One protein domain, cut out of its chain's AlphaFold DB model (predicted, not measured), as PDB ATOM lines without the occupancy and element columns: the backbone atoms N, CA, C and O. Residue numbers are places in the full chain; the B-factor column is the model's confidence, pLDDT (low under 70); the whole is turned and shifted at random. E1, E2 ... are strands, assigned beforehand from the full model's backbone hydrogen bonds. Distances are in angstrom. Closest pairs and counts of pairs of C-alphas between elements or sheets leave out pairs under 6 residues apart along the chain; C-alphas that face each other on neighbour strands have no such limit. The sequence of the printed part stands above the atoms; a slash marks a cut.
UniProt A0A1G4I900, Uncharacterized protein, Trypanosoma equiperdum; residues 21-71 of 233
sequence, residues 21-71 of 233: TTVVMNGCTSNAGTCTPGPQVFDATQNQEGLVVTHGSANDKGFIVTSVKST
ATOM      1  N   THR A  21     -39.516  35.075 -11.022       74.06
ATOM      2  CA  THR A  21     -38.175  35.111 -10.428       74.06
ATOM      3  C   THR A  21     -38.137  34.195  -9.215       74.06
ATOM      4  O   THR A  21     -38.830  34.436  -8.230       74.06
ATOM      5  N   THR A  22     -37.314  33.156  -9.279       81.25
ATOM      6  CA  THR A  22     -37.032  32.276  -8.147       81.25
ATOM      7  C   THR A  22     -35.717  32.692  -7.507       81.25
ATOM      8  O   THR A  22     -34.680  32.753  -8.173       81.25
ATOM      9  N   VAL A  23     -35.753  32.940  -6.200       81.75
ATOM     10  CA  VAL A  23     -34.568  33.181  -5.375       81.75
ATOM     11  C   VAL A  23     -34.329  31.939  -4.524       81.75
ATOM     12  O   VAL A  23     -35.228  31.485  -3.823       81.75
ATOM     13  N   VAL A  24     -33.122  31.382  -4.589       85.75
ATOM     14  CA  VAL A  24     -32.698  30.282  -3.713       85.75
ATOM     15  C   VAL A  24     -31.810  30.860  -2.623       85.75
ATOM     16  O   VAL A  24     -30.825  31.543  -2.916       85.75
ATOM     17  N   MET A  25     -32.166  30.583  -1.372       85.12
ATOM     18  CA  MET A  25     -31.446  31.055  -0.194       85.12
ATOM     19  C   MET A  25     -31.007  29.875   0.665       85.12
ATOM     20  O   MET A  25     -31.771  28.933   0.862       85.12
ATOM     21  N   ASN A  26     -29.797  29.958   1.213       87.25
ATOM     22  CA  ASN A  26     -29.281  28.988   2.173       87.25
ATOM     23  C   ASN A  26     -29.062  29.663   3.525       87.25
ATOM     24  O   ASN A  26     -28.433  30.719   3.594       87.25
ATOM     25  N   GLY A  27     -29.548  29.025   4.590       87.62
ATOM     26  CA  GLY A  27     -29.291  29.447   5.960       87.62
ATOM     27  C   GLY A  27     -27.842  29.172   6.356       87.62
ATOM     28  O   GLY A  27     -27.327  28.083   6.113       87.62
ATOM     29  N   CYS A  28     -27.197  30.152   6.974       87.94
ATOM     30  CA  CYS A  28     -25.821  30.119   7.446       87.94
ATOM     31  C   CYS A  28     -25.784  30.079   8.973       87.94
ATOM     32  O   CYS A  28     -26.421  30.875   9.659       87.94
ATOM     33  N   THR A  29     -24.975  29.181   9.522       86.50
ATOM     34  CA  THR A  29     -24.846  28.988  10.974       86.50
ATOM     35  C   THR A  29     -24.111  30.125  11.708       86.50
ATOM     36  O   THR A  29     -24.032  30.087  12.937       86.50
ATOM     37  N   SER A  30     -23.633  31.153  11.006       82.50
ATOM     38  CA  SER A  30     -23.130  32.413  11.570       82.50
ATOM     39  C   SER A  30     -23.419  33.585  10.620       82.50
ATOM     40  O   SER A  30     -23.670  33.383   9.428       82.50
ATOM     41  N   ASN A  31     -23.371  34.809  11.148       79.75
ATOM     42  CA  ASN A  31     -23.401  36.067  10.393       79.75
ATOM     43  C   ASN A  31     -21.994  36.651  10.125       79.75
ATOM     44  O   ASN A  31     -21.874  37.723   9.534       79.75
ATOM     45  N   ALA A  32     -20.932  35.952  10.541       74.75
ATOM     46  CA  ALA A  32     -19.543  36.382  10.407       74.75
ATOM     47  C   ALA A  32     -18.780  35.456   9.445       74.75
ATOM     48  O   ALA A  32     -18.478  34.310   9.783       74.75
ATOM     49  N   GLY A  33     -18.444  35.961   8.254       71.56
ATOM     50  CA  GLY A  33     -17.580  35.276   7.286       71.56
ATOM     51  C   GLY A  33     -18.294  34.292   6.347       71.56
ATOM     52  O   GLY A  33     -19.397  34.553   5.868       71.56
ATOM     53  N   THR A  34     -17.615  33.190   6.011       76.81
ATOM     54  CA  THR A  34     -18.074  32.189   5.032       76.81
ATOM     55  C   THR A  34     -19.314  31.443   5.526       76.81
ATOM     56  O   THR A  34     -19.329  30.908   6.631       76.81
ATOM     57  N   CYS A  35     -20.339  31.341   4.679       81.31
ATOM     58  CA  CYS A  35     -21.571  30.636   5.017       81.31
ATOM     59  C   CYS A  35     -21.345  29.123   5.167       81.31
ATOM     60  O   CYS A  35     -21.144  28.417   4.178       81.31
ATOM     61  N   THR A  36     -21.446  28.611   6.394       85.56
ATOM     62  CA  THR A  36     -21.597  27.172   6.653       85.56
ATOM     63  C   THR A  36     -23.090  26.828   6.727       85.56
ATOM     64  O   THR A  36     -23.757  27.322   7.646       85.56
ATOM     65  N   PRO A  37     -23.632  26.011   5.797       80.00
ATOM     66  CA  PRO A  37     -25.063  25.717   5.735       80.00
ATOM     67  C   PRO A  37     -25.610  25.068   7.011       80.00
ATOM     68  O   PRO A  37     -24.985  24.165   7.565       80.00
ATOM     69  N   GLY A  38     -26.800  25.481   7.453       73.56
ATOM     70  CA  GLY A  38     -27.503  24.828   8.559       73.56
ATOM     71  C   GLY A  38     -28.979  25.227   8.680       73.56
ATOM     72  O   GLY A  38     -29.363  26.309   8.236       73.56
ATOM     73  N   PRO A  39     -29.822  24.372   9.291       68.38
ATOM     74  CA  PRO A  39     -31.280  24.531   9.283       68.38
ATOM     75  C   PRO A  39     -31.811  25.590  10.260       68.38
ATOM     76  O   PRO A  39     -32.981  25.928  10.208       68.38
ATOM     77  N   GLN A  40     -30.977  26.133  11.152       74.50
ATOM     78  CA  GLN A  40     -31.414  26.980  12.277       74.50
ATOM     79  C   GLN A  40     -31.777  28.430  11.903       74.50
ATOM     80  O   GLN A  40     -31.999  29.249  12.793       74.50
ATOM     81  N   VAL A  41     -31.777  28.767  10.613       86.06
ATOM     82  CA  VAL A  41     -31.997  30.141  10.129       86.06
ATOM     83  C   VAL A  41     -33.431  30.347   9.683       86.06
ATOM     84  O   VAL A  41     -34.059  31.331  10.063       86.06
ATOM     85  N   PHE A  42     -33.954  29.410   8.899       87.88
ATOM     86  CA  PHE A  42     -35.310  29.467   8.374       87.88
ATOM     87  C   PHE A  42     -36.229  28.624   9.243       87.88
ATOM     88  O   PHE A  42     -35.868  27.524   9.656       87.88
ATOM     89  N   ASP A  43     -37.415  29.150   9.523       86.44
ATOM     90  CA  ASP A  43     -38.460  28.380  10.184       86.44
ATOM     91  C   ASP A  43     -38.912  27.200   9.304       86.44
ATOM     92  O   ASP A  43     -38.793  27.246   8.075       86.44
ATOM     93  N   ALA A  44     -39.455  26.144   9.913       82.06
ATOM     94  CA  ALA A  44     -40.009  25.012   9.167       82.06
ATOM     95  C   ALA A  44     -41.194  25.427   8.272       82.06
ATOM     96  O   ALA A  44     -41.458  24.792   7.249       82.06
ATOM     97  N   THR A  45     -41.891  26.505   8.633       82.44
ATOM     98  CA  THR A  45     -42.958  27.115   7.845       82.44
ATOM     99  C   THR A  45     -42.411  28.256   6.984       82.44
ATOM    100  O   THR A  45     -42.122  29.349   7.454       82.44
ATOM    101  N   GLN A  46     -42.273  28.002   5.683       79.31
ATOM    102  CA  GLN A  46     -41.905  29.010   4.680       79.31
ATOM    103  C   GLN A  46     -43.079  29.307   3.739       79.31
ATOM    104  O   GLN A  46     -44.047  28.547   3.692       79.31
ATOM    105  N   ASN A  47     -42.963  30.383   2.950       69.00
ATOM    106  CA  ASN A  47     -43.936  30.823   1.935       69.00
ATOM    107  C   ASN A  47     -45.252  31.405   2.485       69.00
ATOM    108  O   ASN A  47     -46.313  31.220   1.889       69.00
ATOM    109  N   GLN A  48     -45.191  32.143   3.595       75.06
ATOM    110  CA  GLN A  48     -46.334  32.901   4.117       75.06
ATOM    111  C   GLN A  48     -46.372  34.285   3.451       75.06
ATOM    112  O   GLN A  48     -45.533  35.115   3.770       75.06
ATOM    113  N   GLU A  49     -47.282  34.511   2.496       74.25
ATOM    114  CA  GLU A  49     -47.600  35.826   1.885       74.25
ATOM    115  C   GLU A  49     -46.409  36.800   1.670       74.25
ATOM    116  O   GLU A  49     -46.475  37.981   1.999       74.25
ATOM    117  N   GLY A  50     -45.294  36.323   1.103       72.69
ATOM    118  CA  GLY A  50     -44.126  37.169   0.796       72.69
ATOM    119  C   GLY A  50     -43.145  37.397   1.954       72.69
ATOM    120  O   GLY A  50     -42.195  38.165   1.806       72.69
ATOM    121  N   LEU A  51     -43.331  36.714   3.083       80.62
ATOM    122  CA  LEU A  51     -42.411  36.715   4.216       80.62
ATOM    123  C   LEU A  51     -41.386  35.582   4.105       80.62
ATOM    124  O   LEU A  51     -41.714  34.433   3.798       80.62
ATOM    125  N   VAL A  52     -40.140  35.910   4.443       84.62
ATOM    126  CA  VAL A  52     -39.106  34.927   4.779       84.62
ATOM    127  C   VAL A  52     -39.140  34.752   6.289       84.62
ATOM    128  O   VAL A  52     -38.768  35.664   7.027       84.62
ATOM    129  N   VAL A  53     -39.631  33.606   6.755       87.00
ATOM    130  CA  VAL A  53     -39.825  33.368   8.190       87.00
ATOM    131  C   VAL A  53     -38.530  32.824   8.779       87.00
ATOM    132  O   VAL A  53     -37.994  31.816   8.314       87.00
ATOM    133  N   THR A  54     -37.997  33.480   9.800       86.62
ATOM    134  CA  THR A  54     -36.792  33.015  10.488       86.62
ATOM    135  C   THR A  54     -37.152  32.161  11.698       86.62
ATOM    136  O   THR A  54     -38.179  32.367  12.340       86.62
ATOM    137  N   HIS A  55     -36.308  31.179  12.008       88.06
ATOM    138  CA  HIS A  55     -36.496  30.344  13.191       88.06
ATOM    139  C   HIS A  55     -36.249  31.165  14.469       88.06
ATOM    140  O   HIS A  55     -35.383  32.041  14.493       88.06
ATOM    141  N   GLY A  56     -36.926  30.839  15.574       84.81
ATOM    142  CA  GLY A  56     -36.792  31.571  16.847       84.81
ATOM    143  C   GLY A  56     -35.380  31.573  17.457       84.81
ATOM    144  O   GLY A  56     -35.093  32.359  18.353       84.81
ATOM    145  N   SER A  57     -34.478  30.718  16.967       85.62
ATOM    146  CA  SER A  57     -33.063  30.662  17.366       85.62
ATOM    147  C   SER A  57     -32.105  31.333  16.369       85.62
ATOM    148  O   SER A  57     -30.901  31.073  16.416       85.62
ATOM    149  N   ALA A  58     -32.611  32.133  15.427       84.25
ATOM    150  CA  ALA A  58     -31.813  32.692  14.336       84.25
ATOM    151  C   ALA A  58     -30.891  33.860  14.744       84.25
ATOM    152  O   ALA A  58     -30.082  34.258  13.919       84.25
ATOM    153  N   ASN A  59     -30.977  34.376  15.979       83.50
ATOM    154  CA  ASN A  59     -30.210  35.491  16.578       83.50
ATOM    155  C   ASN A  59     -28.988  35.999  15.778       83.50
ATOM    156  O   ASN A  59     -29.060  37.057  15.163       83.50
ATOM    157  N   ASP A  60     -27.893  35.228  15.755       82.06
ATOM    158  CA  ASP A  60     -26.617  35.598  15.111       82.06
ATOM    159  C   ASP A  60     -26.341  34.801  13.824       82.06
ATOM    160  O   ASP A  60     -25.196  34.532  13.446       82.06
ATOM    161  N   LYS A  61     -27.403  34.328  13.175       87.50
ATOM    162  CA  LYS A  61     -27.355  33.531  11.952       87.50
ATOM    163  C   LYS A  61     -27.619  34.423  10.742       87.50
ATOM    164  O   LYS A  61     -28.300  35.438  10.832       87.50
ATOM    165  N   GLY A  62     -27.060  34.045   9.600       85.69
ATOM    166  CA  GLY A  62     -27.249  34.760   8.338       85.69
ATOM    167  C   GLY A  62     -27.899  33.870   7.292       85.69
ATOM    168  O   GLY A  62     -28.074  32.678   7.504       85.69
ATOM    169  N   PHE A  63     -28.208  34.418   6.127       88.12
ATOM    170  CA  PHE A  63     -28.481  33.621   4.937       88.12
ATOM    171  C   PHE A  63     -27.749  34.227   3.750       88.12
ATOM    172  O   PHE A  63     -27.461  35.423   3.723       88.12
ATOM    173  N   ILE A  64     -27.456  33.396   2.759       86.88
ATOM    174  CA  ILE A  64     -26.925  33.851   1.477       86.88
ATOM    175  C   ILE A  64     -27.914  33.534   0.368       86.88
ATOM    176  O   ILE A  64     -28.561  32.483   0.373       86.88
ATOM    177  N   VAL A  65     -27.993  34.428  -0.610       87.25
ATOM    178  CA  VAL A  65     -28.668  34.158  -1.878       87.25
ATOM    179  C   VAL A  65     -27.695  33.380  -2.755       87.25
ATOM    180  O   VAL A  65     -26.656  33.903  -3.152       87.25
ATOM    181  N   THR A  66     -28.005  32.118  -3.034       84.69
ATOM    182  CA  THR A  66     -27.127  31.232  -3.813       84.69
ATOM    183  C   THR A  66     -27.454  31.244  -5.295       84.69
ATOM    184  O   THR A  66     -26.582  30.992  -6.123       84.69
ATOM    185  N   SER A  67     -28.700  31.554  -5.654       84.00
ATOM    186  CA  SER A  67     -29.056  31.826  -7.040       84.00
ATOM    187  C   SER A  67     -30.295  32.698  -7.146       84.00
ATOM    188  O   SER A  67     -31.213  32.609  -6.333       84.00
ATOM    189  N   VAL A  68     -30.321  33.504  -8.202       81.44
ATOM    190  CA  VAL A  68     -31.517  34.182  -8.690       81.44
ATOM    191  C   VAL A  68     -31.714  33.702 -10.118       81.44
ATOM    192  O   VAL A  68     -30.819  33.848 -10.951       81.44
ATOM    193  N   LYS A  69     -32.851  33.069 -10.396       77.38
ATOM    194  CA  LYS A  69     -33.190  32.571 -11.732       77.38
ATOM    195  C   LYS A  69     -34.532  33.144 -12.150       77.38
ATOM    196  O   LYS A  69     -35.498  33.040 -11.404       77.38
ATOM    197  N   SER A  70     -34.595  33.709 -13.350       71.31
ATOM    198  CA  SER A  70     -35.868  34.013 -14.003       71.31
ATOM    199  C   SER A  70     -36.230  32.877 -14.953       71.31
ATOM    200  O   SER A  70     -35.368  32.352 -15.659       71.31
ATOM    201  N   THR A  71     -37.502  32.494 -14.961       68.69
ATOM    202  CA  THR A  71     -38.064  31.517 -15.903       68.69
ATOM    203  C   THR A  71     -38.658  32.171 -17.151       68.69
ATOM    204  O   THR A  71     -39.309  31.482 -17.939       68.69
TER     205      THR A  71
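What this domain is: This is residues 21 to 71 of the 233 residues of an uncharacterized protein of Trypanosoma equiperdum (UniProt A0A1G4I900). There is little regular structure here: one long two-stranded hairpin, E1 and E2 side by side, whose strands are joined at one end by a large irregular loop, residues 29 to 61. The 51 printed residues hold no named helix and two named strands, E1 then E2, antiparallel; the class is all strand, with under half of the residues in named elements. The whole is flat, 32 by 23 by 12 A, and only just compact, close to loose, with a radius of gyration of the C-alphas of 11.4 A.

Where its parts are: E1, residues 21 to 28, runs 22.3 A from C-alpha 21 at (-38.175, 35.111, -10.428). E2, residues 62 to 70, runs 24.0 A to C-alpha 70 at (-35.868, 34.013, -14.003).

How they stand to each other: E1 and E2 form a hairpin, antiparallel at 160 degrees between their directions. C-alphas 21 and 70 face each other at 4.4 A, and C-alphas 28 and 62 at 4.9 A. N 22 and O 69, 2.8 A, and N 28 and O 62, 2.7 A, are within hydrogen-bond range.

The domain as a whole: The C-alphas farthest apart, of Ser 57 and Thr 71, are 33.7 A apart. The printed part has no cut. The link from E1 to E2, 33 residues, is long. Residues 39, 47 and 71 have pLDDT under 70.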